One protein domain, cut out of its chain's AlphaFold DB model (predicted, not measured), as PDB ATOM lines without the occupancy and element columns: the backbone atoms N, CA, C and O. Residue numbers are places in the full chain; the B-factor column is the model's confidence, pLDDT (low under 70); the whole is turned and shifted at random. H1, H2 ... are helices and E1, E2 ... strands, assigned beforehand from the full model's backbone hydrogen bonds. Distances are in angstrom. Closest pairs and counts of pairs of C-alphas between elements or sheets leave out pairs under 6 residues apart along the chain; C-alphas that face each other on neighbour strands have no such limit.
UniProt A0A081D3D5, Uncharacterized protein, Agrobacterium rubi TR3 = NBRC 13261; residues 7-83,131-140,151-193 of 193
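Overview. This is residues 7 to 83, 131 to 140 and 151 to 193 of the 193 residues of an uncharacterized protein of Agrobacterium rubi TR3 = NBRC 13261 (UniProt A0A081D3D5). At one end of the model a helical hairpin, H3 and H4, lies with the shorter H6 alongside H4; at the other end is a small two-stranded hairpin, E1 and E2, with little H5 near it. H1 sits nearest the middle, packed on the early part of H3 and on H2, and residues 162 to 182, with no named element, run from the strands back to H6. The printed part has 130 residues, with six named helices and two named strands in the order H1, H2, H3, H4, H5, E1, E2, H6, and the sheet E1 - E2 is antiparallel. It is mostly helix and compact, with a radius of gyration of the C-alphas of 14.8 A and spans of 44 by 31 by 29 A.

Along the chain. Start at Leu 7 and find C-alpha 10 at (-38.001, -19.259, -34.235), where H1, residues 10 to 16, begins. H2 follows at residues 23 to 31, 12.3 A long. From C-alpha 41 at (-45.930, -13.907, -37.178), H3 runs 21.1 A through residues 41 to 55, and H4, residues 59 to 73, runs 21.0 A. After a cut come H5, residues 136 to 140, and, after another, E1, residues 151 to 153, and E2, residues 158 to 161, 8.7 A long. H6, residues 183 to 191, is 12.2 A long and ends with C-alpha 191 at (-25.345, -16.659, -48.834).

Arrangement. Look first at H1, which touches H2 about perpendicular, at 84 degrees, the closest C-alphas, of Ala 16 and Thr 26, being 6.8 A apart. H1 also touches H3, with residues 43 to 47 of H3 alone, at a steep tilt of 67 degrees, the same way; the closest C-alphas are those of Thr 10 and Ala 43, 5.0 A. The hairpin of H3 and H4 touches at a shallow tilt of 17 degrees, opposite ways, closest at Met 55 and Gly 62, whose C-alphas are 4.1 A apart. H4 touches H6 at a shallow tilt of 22 degrees, opposite ways, with the C-alphas of Trp 68 and Ala 188 closest at 5.1 A. H1 and H6 are only just apart, their closest C-alphas 8.4 A from each other. In the hairpin of E1 and E2, antiparallel at 154 degrees, N 151 and O 161 are 3.0 A apart and N 153 and O 158 2.9 A, within hydrogen-bond range. Residues 131 to 132 pair in parallel with residues 7 to 8 and with 151 to 152 of E1. The closest C-alphas of H5 and E1 are those of Thr 136 and Asp 153, 6.8 A. In H1, H2, H3, H4, H5 and H6 every O i to N i+4 pair is within hydrogen-bond range.

Size, cuts and confidence. The two C-alphas farthest apart, of Lys 57 and Ala 167, are 45.4 A from each other. Residues 84 to 130 are cut out, with C-alphas 83 and 131 18.0 A apart, and so are residues 141 to 150, with C-alphas 140 and 151 8.1 A apart. Of the links that are printed whole, E2 to H6, 21 residues, is long. Mean pLDDT of the printed part is 84.3, and it is under 70 at residues 164 to 178 and 181 to 193.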
ATOM      1  N   LEU A   7     -46.769 -25.654 -35.737       96.81
ATOM      2  CA  LEU A   7     -46.270 -24.300 -35.560       96.81
ATOM      3  C   LEU A   7     -44.753 -24.335 -35.352       96.81
ATOM      4  O   LEU A   7     -44.283 -24.782 -34.304       96.81
ATOM      5  N   LEU A   8     -43.993 -23.874 -36.344       96.44
ATOM      6  CA  LEU A   8     -42.535 -23.827 -36.272       96.44
ATOM      7  C   LEU A   8     -42.080 -22.613 -35.457       96.44
ATOM      8  O   LEU A   8     -42.347 -21.466 -35.816       96.44
ATOM      9  N   ASP A   9     -41.385 -22.884 -34.359       95.00
ATOM     10  CA  ASP A   9     -40.744 -21.881 -33.513       95.00
ATOM     11  C   ASP A   9     -39.550 -21.199 -34.217       95.00
ATOM     12  O   ASP A   9     -38.941 -21.750 -35.143       95.00
ATOM     13  N   THR A  10     -39.160 -20.013 -33.743       93.94
ATOM     14  CA  THR A  10     -38.001 -19.259 -34.235       93.94
ATOM     15  C   THR A  10     -36.714 -20.081 -34.174       93.94
ATOM     16  O   THR A  10     -35.874 -19.968 -35.071       93.94
ATOM     17  N   SER A  11     -36.548 -20.925 -33.149       94.81
ATOM     18  CA  SER A  11     -35.372 -21.793 -32.994       94.81
ATOM     19  C   SER A  11     -35.216 -22.778 -34.160       94.81
ATOM     20  O   SER A  11     -34.117 -22.945 -34.690       94.81
ATOM     21  N   VAL A  12     -36.326 -23.347 -34.640       94.81
ATOM     22  CA  VAL A  12     -36.362 -24.285 -35.772       94.81
ATOM     23  C   VAL A  12     -36.089 -23.560 -37.086       94.81
ATOM     24  O   VAL A  12     -35.271 -24.018 -37.880       94.81
ATOM     25  N   LEU A  13     -36.721 -22.401 -37.300       93.31
ATOM     26  CA  LEU A  13     -36.496 -21.580 -38.497       93.31
ATOM     27  C   LEU A  13     -35.045 -21.081 -38.575       93.31
ATOM     28  O   LEU A  13     -34.431 -21.079 -39.641       93.31
ATOM     29  N   SER A  14     -34.473 -20.700 -37.430       91.50
ATOM     30  CA  SER A  14     -33.075 -20.279 -37.326       91.50
ATOM     31  C   SER A  14     -32.105 -21.418 -37.617       91.50
ATOM     32  O   SER A  14     -31.063 -21.177 -38.227       91.50
ATOM     33  N   GLU A  15     -32.430 -22.641 -37.193       91.75
ATOM     34  CA  GLU A  15     -31.647 -23.839 -37.494       91.75
ATOM     35  C   GLU A  15     -31.705 -24.183 -38.983       91.75
ATOM     36  O   GLU A  15     -30.657 -24.375 -39.587       91.75
ATOM     37  N   ALA A  16     -32.894 -24.167 -39.597       87.62
ATOM     38  CA  ALA A  16     -33.079 -24.454 -41.025       87.62
ATOM     39  C   ALA A  16     -32.285 -23.507 -41.944       87.62
ATOM     40  O   ALA A  16     -31.901 -23.884 -43.047       87.62
ATOM     41  N   ARG A  17     -32.008 -22.282 -41.478       86.69
ATOM     42  CA  ARG A  17     -31.181 -21.293 -42.185       86.69
ATOM     43  C   ARG A  17     -29.675 -21.554 -42.067       86.69
ATOM     44  O   ARG A  17     -28.892 -20.946 -42.796       86.69
ATOM     45  N   ARG A  18     -29.214 -22.372 -41.116       84.19
ATOM     46  CA  ARG A  18     -27.773 -22.601 -40.940       84.19
ATOM     47  C   ARG A  18     -27.185 -23.263 -42.183       84.19
ATOM     48  O   ARG A  18     -27.841 -24.039 -42.859       84.19
ATOM     49  N   ARG A  19     -25.904 -22.977 -42.444       76.69
ATOM     50  CA  ARG A  19     -25.128 -23.616 -43.522       76.69
ATOM     51  C   ARG A  19     -25.108 -25.140 -43.369       76.69
ATOM     52  O   ARG A  19     -25.214 -25.863 -44.348       76.69
ATOM     53  N   GLU A  20     -24.915 -25.589 -42.137       82.81
ATOM     54  CA  GLU A  20     -24.863 -26.995 -41.748       82.81
ATOM     55  C   GLU A  20     -25.913 -27.178 -40.646       82.81
ATOM     56  O   GLU A  20     -25.582 -27.077 -39.461       82.81
ATOM     57  N   PRO A  21     -27.200 -27.294 -41.028       86.69
ATOM     58  CA  PRO A  21     -28.279 -27.503 -40.077       86.69
ATOM     59  C   PRO A  21     -28.163 -28.897 -39.461       86.69
ATOM     60  O   PRO A  21     -27.638 -29.826 -40.081       86.69
ATOM     61  N   ILE A  22     -28.695 -29.071 -38.253       91.69
ATOM     62  CA  ILE A  22     -28.798 -30.394 -37.632       91.69
ATOM     63  C   ILE A  22     -29.551 -31.342 -38.579       91.69
ATOM     64  O   ILE A  22     -30.687 -31.074 -38.982       91.69
ATOM     65  N   GLU A  23     -28.925 -32.477 -38.895       91.25
ATOM     66  CA  GLU A  23     -29.434 -33.460 -39.861       91.25
ATOM     67  C   GLU A  23     -30.860 -33.904 -39.522       91.25
ATOM     68  O   GLU A  23     -31.760 -33.757 -40.342       91.25
ATOM     69  N   LYS A  24     -31.109 -34.287 -38.265       90.50
ATOM     70  CA  LYS A  24     -32.442 -34.693 -37.793       90.50
ATOM     71  C   LYS A  24     -33.519 -33.620 -37.958       90.50
ATOM     72  O   LYS A  24     -34.667 -33.934 -38.255       90.50
ATOM     73  N   VAL A  25     -33.164 -32.346 -37.772       90.88
ATOM     74  CA  VAL A  25     -34.101 -31.228 -37.975       90.88
ATOM     75  C   VAL A  25     -34.427 -31.097 -39.458       90.88
ATOM     76  O   VAL A  25     -35.581 -30.900 -39.820       90.88
ATOM     77  N   THR A  26     -33.423 -31.266 -40.316       89.12
ATOM     78  CA  THR A  26     -33.582 -31.231 -41.773       89.12
ATOM     79  C   THR A  26     -34.444 -32.388 -42.271       89.12
ATOM     80  O   THR A  26     -35.373 -32.162 -43.042       89.12
ATOM     81  N   GLU A  27     -34.178 -33.611 -41.812       89.31
ATOM     82  CA  GLU A  27     -34.976 -34.803 -42.118       89.31
ATOM     83  C   GLU A  27     -36.431 -34.630 -41.687       89.31
ATOM     84  O   GLU A  27     -37.344 -34.858 -42.481       89.31
ATOM     85  N   PHE A  28     -36.646 -34.165 -40.452       90.19
ATOM     86  CA  PHE A  28     -37.979 -33.887 -39.938       90.19
ATOM     87  C   PHE A  28     -38.701 -32.851 -40.797       90.19
ATOM     88  O   PHE A  28     -39.810 -33.109 -41.255       90.19
ATOM     89  N   LEU A  29     -38.080 -31.699 -41.051       89.31
ATOM     90  CA  LEU A  29     -38.706 -30.648 -41.841       89.31
ATOM     91  C   LEU A  29     -39.044 -31.166 -43.246       89.31
ATOM     92  O   LEU A  29     -40.194 -31.037 -43.649       89.31
ATOM     93  N   ARG A  30     -38.118 -31.839 -43.944       86.81
ATOM     94  CA  ARG A  30     -38.378 -32.442 -45.269       86.81
ATOM     95  C   ARG A  30     -39.524 -33.454 -45.260       86.81
ATOM     96  O   ARG A  30     -40.228 -33.568 -46.250       86.81
ATOM     97  N   SER A  31     -39.742 -34.160 -44.150       85.06
ATOM     98  CA  SER A  31     -40.867 -35.093 -44.035       85.06
ATOM     99  C   SER A  31     -42.241 -34.415 -43.971       85.06
ATOM    100  O   SER A  31     -43.247 -35.078 -44.217       85.06
ATOM    101  N   LEU A  32     -42.306 -33.114 -43.656       85.44
ATOM    102  CA  LEU A  32     -43.566 -32.380 -43.563       85.44
ATOM    103  C   LEU A  32     -44.061 -31.937 -44.948       85.44
ATOM    104  O   LEU A  32     -43.288 -31.326 -45.691       85.44
ATOM    105  N   PRO A  33     -45.351 -32.147 -45.269       84.81
ATOM    106  CA  PRO A  33     -45.970 -31.497 -46.418       84.81
ATOM    107  C   PRO A  33     -46.110 -29.986 -46.167       84.81
ATOM    108  O   PRO A  33     -46.293 -29.557 -45.023       84.81
ATOM    109  N   ASP A  34     -46.059 -29.182 -47.234       84.38
ATOM    110  CA  ASP A  34     -46.149 -27.712 -47.165       84.38
ATOM    111  C   ASP A  34     -47.429 -27.273 -46.417       84.38
ATOM    112  O   ASP A  34     -47.403 -26.369 -45.580       84.38
ATOM    113  N   GLU A  35     -48.538 -27.994 -46.608       86.75
ATOM    114  CA  GLU A  35     -49.850 -27.702 -46.020       86.75
ATOM    115  C   GLU A  35     -49.958 -28.023 -44.521       86.75
ATOM    116  O   GLU A  35     -50.970 -27.678 -43.898       86.75
ATOM    117  N   ALA A  36     -48.952 -28.694 -43.949       89.94
ATOM    118  CA  ALA A  36     -48.840 -28.943 -42.514       89.94
ATOM    119  C   ALA A  36     -47.954 -27.907 -41.809       89.94
ATOM    120  O   ALA A  36     -47.874 -27.918 -40.583       89.94
ATOM    121  N   ILE A  37     -47.300 -26.996 -42.533       92.19
ATOM    122  CA  ILE A  37     -46.395 -26.012 -41.934       92.19
ATOM    123  C   ILE A  37     -47.162 -24.734 -41.587       92.19
ATOM    124  O   ILE A  37     -47.866 -24.154 -42.413       92.19
ATOM    125  N   ALA A  38     -46.994 -24.273 -40.347       95.81
ATOM    126  CA  ALA A  38     -47.426 -22.955 -39.911       95.81
ATOM    127  C   ALA A  38     -46.271 -22.184 -39.264       95.81
ATOM    128  O   ALA A  38     -45.462 -22.756 -38.531       95.81
ATOM    129  N   ILE A  39     -46.223 -20.870 -39.485       96.62
ATOM    130  CA  ILE A  39     -45.233 -19.974 -38.871       96.62
ATOM    131  C   ILE A  39     -45.971 -18.880 -38.092       96.62
ATOM    132  O   ILE A  39     -46.815 -18.184 -38.660       96.62
ATOM    133  N   PRO A  40     -45.682 -18.677 -36.794       96.75
ATOM    134  CA  PRO A  40     -46.282 -17.582 -36.053       96.75
ATOM    135  C   PRO A  40     -45.640 -16.258 -36.493       96.75
ATOM    136  O   PRO A  40     -44.417 -16.141 -36.537       96.75
ATOM    137  N   LEU A  41     -46.446 -15.222 -36.751       95.81
ATOM    138  CA  LEU A  41     -45.930 -13.907 -37.178       95.81
ATOM    139  C   LEU A  41     -44.925 -13.292 -36.189       95.81
ATOM    140  O   LEU A  41     -44.060 -12.515 -36.588       95.81
ATOM    141  N   ILE A  42     -44.987 -13.661 -34.906       95.56
ATOM    142  CA  ILE A  42     -44.005 -13.200 -33.920       95.56
ATOM    143  C   ILE A  42     -42.595 -13.771 -34.163       95.56
ATOM    144  O   ILE A  42     -41.616 -13.101 -33.844       95.56
ATOM    145  N   ALA A  43     -42.466 -14.946 -34.792       95.38
ATOM    146  CA  ALA A  43     -41.165 -15.474 -35.200       95.38
ATOM    147  C   ALA A  43     -40.558 -14.639 -36.338       95.38
ATOM    148  O   ALA A  43     -39.361 -14.376 -36.331       95.38
ATOM    149  N   VAL A  44     -41.380 -14.134 -37.270       95.31
ATOM    150  CA  VAL A  44     -40.922 -13.196 -38.317       95.31
ATOM    151  C   VAL A  44     -40.358 -11.924 -37.679       95.31
ATOM    152  O   VAL A  44     -39.251 -11.512 -38.020       95.31
ATOM    153  N   PHE A  45     -41.059 -11.358 -36.690       95.31
ATOM    154  CA  PHE A  45     -40.557 -10.220 -35.911       95.31
ATOM    155  C   PHE A  45     -39.203 -10.523 -35.248       95.31
ATOM    156  O   PHE A  45     -38.295  -9.690 -35.281       95.31
ATOM    157  N   GLU A  46     -39.042 -11.705 -34.650       94.06
ATOM    158  CA  GLU A  46     -37.795 -12.083 -33.986       94.06
ATOM    159  C   GLU A  46     -36.625 -12.245 -34.965       94.06
ATOM    160  O   GLU A  46     -35.531 -11.727 -34.705       94.06
ATOM    161  N   LEU A  47     -36.865 -12.913 -36.096       94.38
ATOM    162  CA  LEU A  47     -35.888 -13.103 -37.168       94.38
ATOM    163  C   LEU A  47     -35.464 -11.755 -37.761       94.38
ATOM    164  O   LEU A  47     -34.265 -11.488 -37.866       94.38
ATOM    165  N   GLU A  48     -36.421 -10.874 -38.065       95.44
ATOM    166  CA  GLU A  48     -36.137  -9.549 -38.620       95.44
ATOM    167  C   GLU A  48     -35.356  -8.685 -37.630       95.44
ATOM    168  O   GLU A  48     -34.328  -8.112 -37.985       95.44
ATOM    169  N   ARG A  49     -35.757  -8.652 -36.352       93.75
ATOM    170  CA  ARG A  49     -35.000  -7.949 -35.304       93.75
ATOM    171  C   ARG A  49     -33.565  -8.475 -35.204       93.75
ATOM    172  O   ARG A  49     -32.632  -7.690 -35.007       93.75
ATOM    173  N   GLY A  50     -33.379  -9.789 -35.332       91.88
ATOM    174  CA  GLY A  50     -32.065 -10.426 -35.397       91.88
ATOM    175  C   GLY A  50     -31.245  -9.957 -36.603       91.88
ATOM    176  O   GLY A  50     -30.088  -9.570 -36.437       91.88
ATOM    177  N   ALA A  51     -31.853  -9.927 -37.790       93.12
ATOM    178  CA  ALA A  51     -31.227  -9.464 -39.025       93.12
ATOM    179  C   ALA A  51     -30.855  -7.972 -38.972       93.12
ATOM    180  O   ALA A  51     -29.731  -7.608 -39.311       93.12
ATOM    181  N   GLN A  52     -31.735  -7.116 -38.446       94.94
ATOM    182  CA  GLN A  52     -31.466  -5.686 -38.248       94.94
ATOM    183  C   GLN A  52     -30.335  -5.457 -37.236       94.94
ATOM    184  O   GLN A  52     -29.451  -4.630 -37.445       94.94
ATOM    185  N   SER A  53     -30.297  -6.233 -36.149       92.19
ATOM    186  CA  SER A  53     -29.173  -6.163 -35.211       92.19
ATOM    187  C   SER A  53     -27.854  -6.617 -35.841       92.19
ATOM    188  O   SER A  53     -26.800  -6.138 -35.415       92.19
ATOM    189  N   LEU A  54     -27.896  -7.558 -36.789       92.12
ATOM    190  CA  LEU A  54     -26.726  -8.007 -37.536       92.12
ATOM    191  C   LEU A  54     -26.278  -6.946 -38.541       92.12
ATOM    192  O   LEU A  54     -25.089  -6.663 -38.590       92.12
ATOM    193  N   MET A  55     -27.215  -6.280 -39.221       93.00
ATOM    194  CA  MET A  55     -26.960  -5.175 -40.155       93.00
ATOM    195  C   MET A  55     -26.098  -4.062 -39.541       93.00
ATOM    196  O   MET A  55     -25.228  -3.509 -40.206       93.00
ATOM    197  N   MET A  56     -26.294  -3.768 -38.250       93.62
ATOM    198  CA  MET A  56     -25.508  -2.763 -37.516       93.62
ATOM    199  C   MET A  56     -24.037  -3.151 -37.301       93.62
ATOM    200  O   MET A  56     -23.227  -2.296 -36.950       93.62
ATOM    201  N   LYS A  57     -23.701  -4.438 -37.435       92.94
ATOM    202  CA  LYS A  57     -22.359  -4.993 -37.194       92.94
ATOM    203  C   LYS A  57     -21.691  -5.459 -38.486       92.94
ATOM    204  O   LYS A  57     -20.484  -5.315 -38.629       92.94
ATOM    205  N   ASP A  58     -22.483  -6.034 -39.382       93.38
ATOM    206  CA  ASP A  58     -22.090  -6.585 -40.669       93.38
ATOM    207  C   ASP A  58     -23.269  -6.418 -41.637       93.38
ATOM    208  O   ASP A  58     -24.254  -7.167 -41.606       93.38
ATOM    209  N   SER A  59     -23.193  -5.375 -42.462       93.31
ATOM    210  CA  SER A  59     -24.279  -4.999 -43.362       93.31
ATOM    211  C   SER A  59     -24.493  -6.012 -44.486       93.31
ATOM    212  O   SER A  59     -25.633  -6.234 -44.894       93.31
ATOM    213  N   ALA A  60     -23.429  -6.675 -44.953       91.38
ATOM    214  CA  ALA A  60     -23.525  -7.703 -45.983       91.38
ATOM    215  C   ALA A  60     -24.311  -8.909 -45.453       91.38
ATOM    216  O   ALA A  60     -25.341  -9.279 -46.023       91.38
ATOM    217  N   ARG A  61     -23.911  -9.437 -44.290       87.94
ATOM    218  CA  ARG A  61     -24.627 -10.533 -43.617       87.94
ATOM    219  C   ARG A  61     -26.066 -10.186 -43.284       87.94
ATOM    220  O   ARG A  61     -26.969 -10.999 -43.488       87.94
ATOM    221  N   GLY A  62     -26.283  -8.992 -42.733       92.44
ATOM    222  CA  GLY A  62     -27.614  -8.514 -42.376       92.44
ATOM    223  C   GLY A  62     -28.535  -8.463 -43.593       92.44
ATOM    224  O   GLY A  62     -29.682  -8.896 -43.504       92.44
ATOM    225  N   ARG A  63     -28.029  -7.984 -44.738       92.88
ATOM    226  CA  ARG A  63     -28.801  -7.902 -45.983       92.88
ATOM    227  C   ARG A  63     -29.216  -9.278 -46.476       92.88
ATOM    228  O   ARG A  63     -30.394  -9.490 -46.730       92.88
ATOM    229  N   LEU A  64     -28.274 -10.206 -46.519       90.19
ATOM    230  CA  LEU A  64     -28.525 -11.571 -46.966       90.19
ATOM    231  C   LEU A  64     -29.542 -12.278 -46.057       90.19
ATOM    232  O   LEU A  64     -30.420 -12.989 -46.542       90.19
ATOM    233  N   TYR A  65     -29.497 -12.015 -44.745       91.56
ATOM    234  CA  TYR A  65     -30.499 -12.524 -43.807       91.56
ATOM    235  C   TYR A  65     -31.895 -11.925 -44.073       91.56
ATOM    236  O   TYR A  65     -32.887 -12.654 -44.089       91.56
ATOM    237  N   LEU A  66     -31.993 -10.621 -44.343       93.31
ATOM    238  CA  LEU A  66     -33.267  -9.999 -44.725       93.31
ATOM    239  C   LEU A  66     -33.802 -10.525 -46.064       93.31
ATOM    240  O   LEU A  66     -35.012 -10.704 -46.199       93.31
ATOM    241  N   ASP A  67     -32.926 -10.795 -47.031       91.56
ATOM    242  CA  ASP A  67     -33.315 -11.365 -48.323       91.56
ATOM    243  C   ASP A  67     -33.862 -12.791 -48.137       91.56
ATOM    244  O   ASP A  67     -34.947 -13.099 -48.624       91.56
ATOM    245  N   TRP A  68     -33.199 -13.626 -47.326       91.88
ATOM    246  CA  TRP A  68     -33.722 -14.946 -46.950       91.88
ATOM    247  C   TRP A  68     -35.097 -14.861 -46.271       91.88
ATOM    248  O   TRP A  68     -36.012 -15.604 -46.629       91.88
ATOM    249  N   LEU A  69     -35.271 -13.944 -45.312       92.88
ATOM    250  CA  LEU A  69     -36.548 -13.781 -44.612       92.88
ATOM    251  C   LEU A  69     -37.649 -13.313 -45.573       92.88
ATOM    252  O   LEU A  69     -38.777 -13.796 -45.492       92.88
ATOM    253  N   SER A  70     -37.309 -12.420 -46.504       92.12
ATOM    254  CA  SER A  70     -38.218 -11.936 -47.546       92.12
ATOM    255  C   SER A  70     -38.691 -13.067 -48.456       92.12
ATOM    256  O   SER A  70     -39.865 -13.113 -48.812       92.12
ATOM    257  N   GLU A  71     -37.809 -14.003 -48.808       90.00
ATOM    258  CA  GLU A  71     -38.194 -15.184 -49.579       90.00
ATOM    259  C   GLU A  71     -39.058 -16.152 -48.770       90.00
ATOM    260  O   GLU A  71     -39.999 -16.715 -49.325       90.00
ATOM    261  N   LEU A  72     -38.805 -16.304 -47.464       89.31
ATOM    262  CA  LEU A  72     -39.588 -17.183 -46.592       89.31
ATOM    263  C   LEU A  72     -41.043 -16.711 -46.495       89.31
ATOM    264  O   LEU A  72     -41.961 -17.512 -46.651       89.31
ATOM    265  N   VAL A  73     -41.261 -15.412 -46.272       90.81
ATOM    266  CA  VAL A  73     -42.614 -14.849 -46.091       90.81
ATOM    267  C   VAL A  73     -43.427 -14.773 -47.386       90.81
ATOM    268  O   VAL A  73     -44.644 -14.635 -47.324       90.81
ATOM    269  N   LYS A  74     -42.780 -14.866 -48.556       89.00
ATOM    270  CA  LYS A  74     -43.457 -14.946 -49.862       89.00
ATOM    271  C   LYS A  74     -43.993 -16.339 -50.170       89.00
ATOM    272  O   LYS A  74     -44.784 -16.483 -51.102       89.00
ATOM    273  N   LYS A  75     -43.516 -17.370 -49.471       86.06
ATOM    274  CA  LYS A  75     -43.972 -18.731 -49.729       86.06
ATOM    275  C   LYS A  75     -45.398 -18.935 -49.218       86.06
ATOM    276  O   LYS A  75     -45.834 -18.272 -48.279       86.06
ATOM    277  N   ASP A  76     -46.102 -19.885 -49.829       87.19
ATOM    278  CA  ASP A  76     -47.455 -20.277 -49.429       87.19
ATOM    279  C   ASP A  76     -47.412 -21.094 -48.127       87.19
ATOM    280  O   ASP A  76     -47.396 -22.322 -48.128       87.19
ATOM    281  N   ILE A  77     -47.272 -20.385 -47.007       90.25
ATOM    282  CA  ILE A  77     -47.214 -20.932 -45.651       90.25
ATOM    283  C   ILE A  77     -48.383 -20.358 -44.863       90.25
ATOM    284  O   ILE A  77     -48.714 -19.175 -44.968       90.25
ATOM    285  N   TYR A  78     -49.000 -21.180 -44.019       94.81
ATOM    286  CA  TYR A  78     -50.039 -20.680 -43.136       94.81
ATOM    287  C   TYR A  78     -49.440 -19.830 -42.005       94.81
ATOM    288  O   TYR A  78     -48.640 -20.305 -41.198       94.81
ATOM    289  N   PHE A  79     -49.879 -18.576 -41.906       96.50
ATOM    290  CA  PHE A  79     -49.567 -17.681 -40.791       96.50
ATOM    291  C   PHE A  79     -50.805 -17.535 -39.896       96.50
ATOM    292  O   PHE A  79     -51.730 -16.802 -40.261       96.50
ATOM    293  N   PRO A  80     -50.874 -18.214 -38.730       96.81
ATOM    294  CA  PRO A  80     -52.036 -18.116 -37.858       96.81
ATOM    295  C   PRO A  80     -52.295 -16.662 -37.421       96.81
ATOM    296  O   PRO A  80     -51.358 -15.980 -36.988       96.81
ATOM    297  N   PRO A  81     -53.547 -16.168 -37.484       96.81
ATOM    298  CA  PRO A  81     -53.850 -14.778 -37.159       96.81
ATOM    299  C   PRO A  81     -53.508 -14.384 -35.715       96.81
ATOM    300  O   PRO A  81     -53.849 -15.085 -34.757       96.81
ATOM    301  N   MET A  82     -52.930 -13.194 -35.542       96.88
ATOM    302  CA  MET A  82     -52.751 -12.547 -34.236       96.88
ATOM    303  C   MET A  82     -54.066 -11.891 -33.786       96.88
ATOM    304  O   MET A  82     -54.236 -10.675 -33.864       96.88
ATOM    305  N   THR A  83     -55.036 -12.708 -33.375       98.25
ATOM    306  CA  THR A  83     -56.374 -12.241 -32.976       98.25
ATOM    307  C   THR A  83     -56.363 -11.526 -31.621       98.25
ATOM    308  O   THR A  83     -55.403 -11.599 -30.851       98.25
ATOM    309  N   ILE A 131     -46.611 -27.110 -31.208       97.50
ATOM    310  CA  ILE A 131     -45.343 -26.399 -31.446       97.50
ATOM    311  C   ILE A 131     -44.231 -27.391 -31.782       97.50
ATOM    312  O   ILE A 131     -44.095 -28.419 -31.117       97.50
ATOM    313  N   VAL A 132     -43.388 -27.043 -32.751       97.19
ATOM    314  CA  VAL A 132     -42.078 -27.667 -32.977       97.19
ATOM    315  C   VAL A 132     -41.009 -26.685 -32.514       97.19
ATOM    316  O   VAL A 132     -40.975 -25.561 -33.009       97.19
ATOM    317  N   SER A 133     -40.144 -27.088 -31.583       97.12
ATOM    318  CA  SER A 133     -39.104 -26.210 -31.030       97.12
ATOM    319  C   SER A 133     -37.832 -26.979 -30.675       97.12
ATOM    320  O   SER A 133     -37.892 -28.142 -30.269       97.12
ATOM    321  N   LEU A 134     -36.680 -26.317 -30.803       95.88
ATOM    322  CA  LEU A 134     -35.398 -26.800 -30.276       95.88
ATOM    323  C   LEU A 134     -35.197 -26.396 -28.806       95.88
ATOM    324  O   LEU A 134     -34.473 -27.068 -28.070       95.88
ATOM    325  N   ASP A 135     -35.916 -25.368 -28.349       93.94
ATOM    326  CA  ASP A 135     -35.843 -24.779 -27.009       93.94
ATOM    327  C   ASP A 135     -37.004 -25.262 -26.118       93.94
ATOM    328  O   ASP A 135     -37.708 -24.507 -25.446       93.94
ATOM    329  N   THR A 136     -37.217 -26.582 -26.085       95.75
ATOM    330  CA  THR A 136     -38.414 -27.180 -25.458       95.75
ATOM    331  C   THR A 136     -38.584 -26.897 -23.963       95.75
ATOM    332  O   THR A 136     -39.699 -26.984 -23.455       95.75
ATOM    333  N   ASN A 137     -37.521 -26.538 -23.240       95.56
ATOM    334  CA  ASN A 137     -37.602 -26.248 -21.807       95.56
ATOM    335  C   ASN A 137     -38.419 -24.980 -21.505       95.56
ATOM    336  O   ASN A 137     -39.177 -24.971 -20.532       95.56
ATOM    337  N   ASP A 138     -38.310 -23.941 -22.336       94.25
ATOM    338  CA  ASP A 138     -39.093 -22.712 -22.172       94.25
ATOM    339  C   ASP A 138     -40.584 -22.986 -22.403       94.25
ATOM    340  O   ASP A 138     -41.435 -22.611 -21.592       94.25
ATOM    341  N   PHE A 139     -40.907 -23.773 -23.429       97.31
ATOM    342  CA  PHE A 139     -42.281 -24.199 -23.693       97.31
ATOM    343  C   PHE A 139     -42.837 -25.154 -22.630       97.31
ATOM    344  O   PHE A 139     -44.011 -25.045 -22.283       97.31
ATOM    345  N   LEU A 140     -42.023 -26.039 -22.046       97.44
ATOM    346  CA  LEU A 140     -42.438 -26.871 -20.908       97.44
ATOM    347  C   LEU A 140     -42.730 -26.025 -19.663       97.44
ATOM    348  O   LEU A 140     -43.703 -26.283 -18.949       97.44
ATOM    349  N   LEU A 151     -46.157 -30.301 -28.000       97.25
ATOM    350  CA  LEU A 151     -44.786 -29.806 -28.113       97.25
ATOM    351  C   LEU A 151     -43.886 -30.937 -28.599       97.25
ATOM    352  O   LEU A 151     -43.739 -31.948 -27.907       97.25
ATOM    353  N   TYR A 152     -43.278 -30.751 -29.760       96.00
ATOM    354  CA  TYR A 152     -42.429 -31.730 -30.419       96.00
ATOM    355  C   TYR A 152     -40.977 -31.243 -30.506       96.00
ATOM    356  O   TYR A 152     -40.711 -30.090 -30.854       96.00
ATOM    357  N   ASP A 153     -40.048 -32.139 -30.173       96.00
ATOM    358  CA  ASP A 153     -38.600 -31.947 -30.263       96.00
ATOM    359  C   ASP A 153     -38.069 -32.733 -31.477       96.00
ATOM    360  O   ASP A 153     -37.959 -33.963 -31.398       96.00
ATOM    361  N   PRO A 154     -37.721 -32.063 -32.591       94.06
ATOM    362  CA  PRO A 154     -37.270 -32.736 -33.809       94.06
ATOM    363  C   PRO A 154     -35.848 -33.305 -33.701       94.06
ATOM    364  O   PRO A 154     -35.474 -34.175 -34.480       94.06
ATOM    365  N   VAL A 155     -35.040 -32.863 -32.731       93.81
ATOM    366  CA  VAL A 155     -33.682 -33.397 -32.514       93.81
ATOM    367  C   VAL A 155     -33.750 -34.746 -31.808       93.81
ATOM    368  O   VAL A 155     -32.950 -35.653 -32.067       93.81
ATOM    369  N   ARG A 156     -34.699 -34.879 -30.882       93.69
ATOM    370  CA  ARG A 156     -34.906 -36.104 -30.107       93.69
ATOM    371  C   ARG A 156     -35.960 -37.032 -30.707       93.69
ATOM    372  O   ARG A 156     -36.016 -38.170 -30.262       93.69
ATOM    373  N   ASP A 157     -36.732 -36.573 -31.693       91.44
ATOM    374  CA  ASP A 157     -37.886 -37.281 -32.271       91.44
ATOM    375  C   ASP A 157     -38.899 -37.703 -31.191       91.44
ATOM    376  O   ASP A 157     -39.343 -38.848 -31.109       91.44
ATOM    377  N   ILE A 158     -39.236 -36.769 -30.293       92.56
ATOM    378  CA  ILE A 158     -40.177 -37.027 -29.194       92.56
ATOM    379  C   ILE A 158     -41.178 -35.894 -29.008       92.56
ATOM    380  O   ILE A 158     -40.860 -34.708 -29.094       92.56
ATOM    381  N   TRP A 159     -42.395 -36.278 -28.630       94.44
ATOM    382  CA  TRP A 159     -43.385 -35.361 -28.082       94.44
ATOM    383  C   TRP A 159     -43.085 -35.113 -26.603       94.44
ATOM    384  O   TRP A 159     -43.240 -36.001 -25.766       94.44
ATOM    385  N   ARG A 160     -42.647 -33.897 -26.274       96.00
ATOM    386  CA  ARG A 160     -42.440 -33.432 -24.891       96.00
ATOM    387  C   ARG A 160     -43.774 -33.137 -24.205       96.00
ATOM    388  O   ARG A 160     -43.896 -33.313 -23.000       96.00
ATOM    389  N   VAL A 161     -44.766 -32.723 -24.992       95.81
ATOM    390  CA  VAL A 161     -46.182 -32.663 -24.617       95.81
ATOM    391  C   VAL A 161     -46.952 -33.390 -25.720       95.81
ATOM    392  O   VAL A 161     -46.873 -32.945 -26.868       95.81
ATOM    393  N   PRO A 162     -47.659 -34.498 -25.428       89.44
ATOM    394  CA  PRO A 162     -48.440 -35.213 -26.433       89.44
ATOM    395  C   PRO A 162     -49.468 -34.295 -27.108       89.44
ATOM    396  O   PRO A 162     -50.244 -33.633 -26.423       89.44
ATOM    397  N   GLY A 163     -49.470 -34.258 -28.442       73.88
ATOM    398  CA  GLY A 163     -50.543 -33.658 -29.239       73.88
ATOM    399  C   GLY A 163     -51.472 -34.724 -29.820       73.88
ATOM    400  O   GLY A 163     -51.105 -35.892 -29.889       73.88
ATOM    401  N   GLY A 164     -52.672 -34.341 -30.262       61.03
ATOM    402  CA  GLY A 164     -53.651 -35.292 -30.812       61.03
ATOM    403  C   GLY A 164     -53.250 -35.934 -32.151       61.03
ATOM    404  O   GLY A 164     -53.730 -37.018 -32.465       61.03
ATOM    405  N   ASN A 165     -52.330 -35.316 -32.906       58.00
ATOM    406  CA  ASN A 165     -52.097 -35.632 -34.321       58.00
ATOM    407  C   ASN A 165     -50.846 -36.492 -34.618       58.00
ATOM    408  O   ASN A 165     -50.246 -36.412 -35.690       58.00
ATOM    409  N   GLN A 166     -50.417 -37.314 -33.653       61.78
ATOM    410  CA  GLN A 166     -49.165 -38.091 -33.731       61.78
ATOM    411  C   GLN A 166     -49.117 -39.090 -34.901       61.78
ATOM    412  O   GLN A 166     -48.030 -39.405 -35.385       61.78
ATOM    413  N   ALA A 167     -50.277 -39.595 -35.335       49.31
ATOM    414  CA  ALA A 167     -50.389 -40.645 -36.344       49.31
ATOM    415  C   ALA A 167     -50.481 -40.103 -37.783       49.31
ATOM    416  O   ALA A 167     -49.844 -40.657 -38.676       49.31
ATOM    417  N   GLU A 168     -51.219 -39.011 -38.020       54.94
ATOM    418  CA  GLU A 168     -51.442 -38.489 -39.380       54.94
ATOM    419  C   GLU A 168     -50.180 -37.826 -39.948       54.94
ATOM    420  O   GLU A 168     -49.810 -38.096 -41.090       54.94
ATOM    421  N   LEU A 169     -49.443 -37.068 -39.124       56.44
ATOM    422  CA  LEU A 169     -48.209 -36.373 -39.529       56.44
ATOM    423  C   LEU A 169     -47.071 -37.326 -39.943       56.44
ATOM    424  O   LEU A 169     -46.182 -36.924 -40.685       56.44
ATOM    425  N   ARG A 170     -47.096 -38.587 -39.486       52.50
ATOM    426  CA  ARG A 170     -46.101 -39.623 -39.831       52.50
ATOM    427  C   ARG A 170     -46.499 -40.487 -41.033       52.50
ATOM    428  O   ARG A 170     -45.667 -41.237 -41.533       52.50
ATOM    429  N   SER A 171     -47.752 -40.407 -41.487       49.69
ATOM    430  CA  SER A 171     -48.271 -41.215 -42.604       49.69
ATOM    431  C   SER A 171     -48.078 -40.584 -43.990       49.69
ATOM    432  O   SER A 171     -48.373 -41.228 -44.997       49.69
ATOM    433  N   GLY A 172     -47.559 -39.352 -44.060       48.31
ATOM    434  CA  GLY A 172     -47.228 -38.680 -45.315       48.31
ATOM    435  C   GLY A 172     -45.993 -39.292 -45.975       48.31
ATOM    436  O   GLY A 172     -44.949 -39.448 -45.342       48.31
ATOM    437  N   SER A 173     -46.114 -39.661 -47.250       46.44
ATOM    438  CA  SER A 173     -45.003 -40.086 -48.106       46.44
ATOM    439  C   SER A 173     -43.804 -39.140 -47.984       46.44
ATOM    440  O   SER A 173     -43.976 -37.935 -47.843       46.44
ATOM    441  N   ARG A 174     -42.580 -39.679 -48.077       47.66
ATOM    442  CA  ARG A 174     -41.337 -38.887 -48.100       47.66
ATOM    443  C   ARG A 174     -41.407 -37.833 -49.210       47.66
ATOM    444  O   ARG A 174     -41.189 -38.156 -50.375       47.66
ATOM    445  N   HIS A 175     -41.695 -36.589 -48.846       52.81
ATOM    446  CA  HIS A 175     -41.546 -35.445 -49.731       52.81
ATOM    447  C   HIS A 175     -40.068 -35.044 -49.717       52.81
ATOM    448  O   HIS A 175     -39.460 -34.867 -48.666       52.81
ATOM    449  N   THR A 176     -39.431 -35.020 -50.884       51.94
ATOM    450  CA  THR A 176     -37.984 -34.777 -50.986       51.94
ATOM    451  C   THR A 176     -37.620 -33.293 -50.922       51.94
ATOM    452  O   THR A 176     -36.490 -32.974 -50.565       51.94
ATOM    453  N   GLU A 177     -38.573 -32.390 -51.171       60.03
ATOM    454  CA  GLU A 177     -38.391 -30.937 -51.115       60.03
ATOM    455  C   GLU A 177     -39.661 -30.268 -50.587       60.03
ATOM    456  O   GLU A 177     -40.729 -30.397 -51.185       60.03
ATOM    457  N   ASN A 178     -39.544 -29.550 -49.470       69.25
ATOM    458  CA  ASN A 178     -40.622 -28.726 -48.931       69.25
ATOM    459  C   ASN A 178     -40.291 -27.237 -49.105       69.25
ATOM    460  O   ASN A 178     -39.175 -26.855 -49.469       69.25
ATOM    461  N   VAL A 179     -41.258 -26.384 -48.793       72.81
ATOM    462  CA  VAL A 179     -41.195 -24.927 -48.896       72.81
ATOM    463  C   VAL A 179     -39.962 -24.294 -48.245       72.81
ATOM    464  O   VAL A 179     -39.477 -23.287 -48.754       72.81
ATOM    465  N   LEU A 180     -39.415 -24.885 -47.178       72.19
ATOM    466  CA  LEU A 180     -38.238 -24.379 -46.461       72.19
ATOM    467  C   LEU A 180     -36.911 -24.745 -47.141       72.19
ATOM    468  O   LEU A 180     -35.884 -24.144 -46.825       72.19
ATOM    469  N   PHE A 181     -36.922 -25.706 -48.068       68.12
ATOM    470  CA  PHE A 181     -35.726 -26.224 -48.734       68.12
ATOM    471  C   PHE A 181     -35.754 -26.125 -50.267       68.12
ATOM    472  O   PHE A 181     -34.886 -26.707 -50.908       68.12
ATOM    473  N   LYS A 182     -36.690 -25.372 -50.864       64.62
ATOM    474  CA  LYS A 182     -36.648 -25.036 -52.302       64.62
ATOM    475  C   LYS A 182     -35.398 -24.194 -52.627       64.62
ATOM    476  O   LYS A 182     -35.035 -23.315 -51.840       64.62
ATOM    477  N   ASP A 183     -34.785 -24.436 -53.790       58.59
ATOM    478  CA  ASP A 183     -33.445 -23.961 -54.205       58.59
ATOM    479  C   ASP A 183     -33.123 -22.483 -53.900       58.59
ATOM    480  O   ASP A 183     -32.016 -22.150 -53.469       58.59
ATOM    481  N   GLU A 184     -34.086 -21.575 -54.064       57.47
ATOM    482  CA  GLU A 184     -33.900 -20.136 -53.812       57.47
ATOM    483  C   GLU A 184     -33.666 -19.811 -52.326       57.47
ATOM    484  O   GLU A 184     -32.836 -18.963 -51.991       57.47
ATOM    485  N   LEU A 185     -34.354 -20.513 -51.418       57.12
ATOM    486  CA  LEU A 185     -34.250 -20.286 -49.974       57.12
ATOM    487  C   LEU A 185     -32.962 -20.864 -49.396       57.12
ATOM    488  O   LEU A 185     -32.332 -20.222 -48.555       57.12
ATOM    489  N   GLN A 186     -32.535 -22.038 -49.867       61.03
ATOM    490  CA  GLN A 186     -31.249 -22.604 -49.458       61.03
ATOM    491  C   GLN A 186     -30.077 -21.779 -49.995       61.03
ATOM    492  O   GLN A 186     -29.129 -21.516 -49.254       61.03
ATOM    493  N   THR A 187     -30.163 -21.293 -51.236       59.19
ATOM    494  CA  THR A 187     -29.138 -20.410 -51.813       59.19
ATOM    495  C   THR A 187     -29.013 -19.112 -51.009       59.19
ATOM    496  O   THR A 187     -27.904 -18.734 -50.628       59.19
ATOM    497  N   ALA A 188     -30.136 -18.474 -50.654       58.34
ATOM    498  CA  ALA A 188     -30.143 -17.278 -49.807       58.34
ATOM    499  C   ALA A 188     -29.625 -17.556 -48.380       58.34
ATOM    500  O   ALA A 188     -28.846 -16.772 -47.836       58.34
ATOM    501  N   ALA A 189     -29.990 -18.697 -47.785       59.00
ATOM    502  CA  ALA A 189     -29.525 -19.109 -46.459       59.00
ATOM    503  C   ALA A 189     -28.000 -19.322 -46.418       59.00
ATOM    504  O   ALA A 189     -27.320 -18.825 -45.516       59.00
ATOM    505  N   ILE A 190     -27.446 -20.000 -47.428       58.88
ATOM    506  CA  ILE A 190     -25.999 -20.223 -47.585       58.88
ATOM    507  C   ILE A 190     -25.261 -18.902 -47.823       58.88
ATOM    508  O   ILE A 190     -24.123 -18.751 -47.366       58.88
ATOM    509  N   ALA A 191     -25.906 -17.959 -48.515       56.94
ATOM    510  CA  ALA A 191     -25.345 -16.659 -48.834       56.94
ATOM    511  C   ALA A 191     -25.276 -15.708 -47.629       56.94
ATOM    512  O   ALA A 191     -24.458 -14.809 -47.696       56.94
ATOM    513  N   CYS A 192     -26.007 -15.927 -46.521       54.22
ATOM    514  CA  CYS A 192     -26.022 -15.122 -45.270       54.22
ATOM    515  C   CYS A 192     -24.691 -15.010 -44.483       54.22
ATOM    516  O   CYS A 192     -24.693 -14.824 -43.260       54.22
ATOM    517  N   ARG A 193     -23.557 -15.171 -45.160       54.28
ATOM    518  CA  ARG A 193     -22.193 -15.131 -44.636       54.28
ATOM    519  C   ARG A 193     -21.546 -13.770 -44.695       54.28
ATOM    520  O   ARG A 193     -22.075 -12.850 -45.338       54.28
TER     521      ARG A 193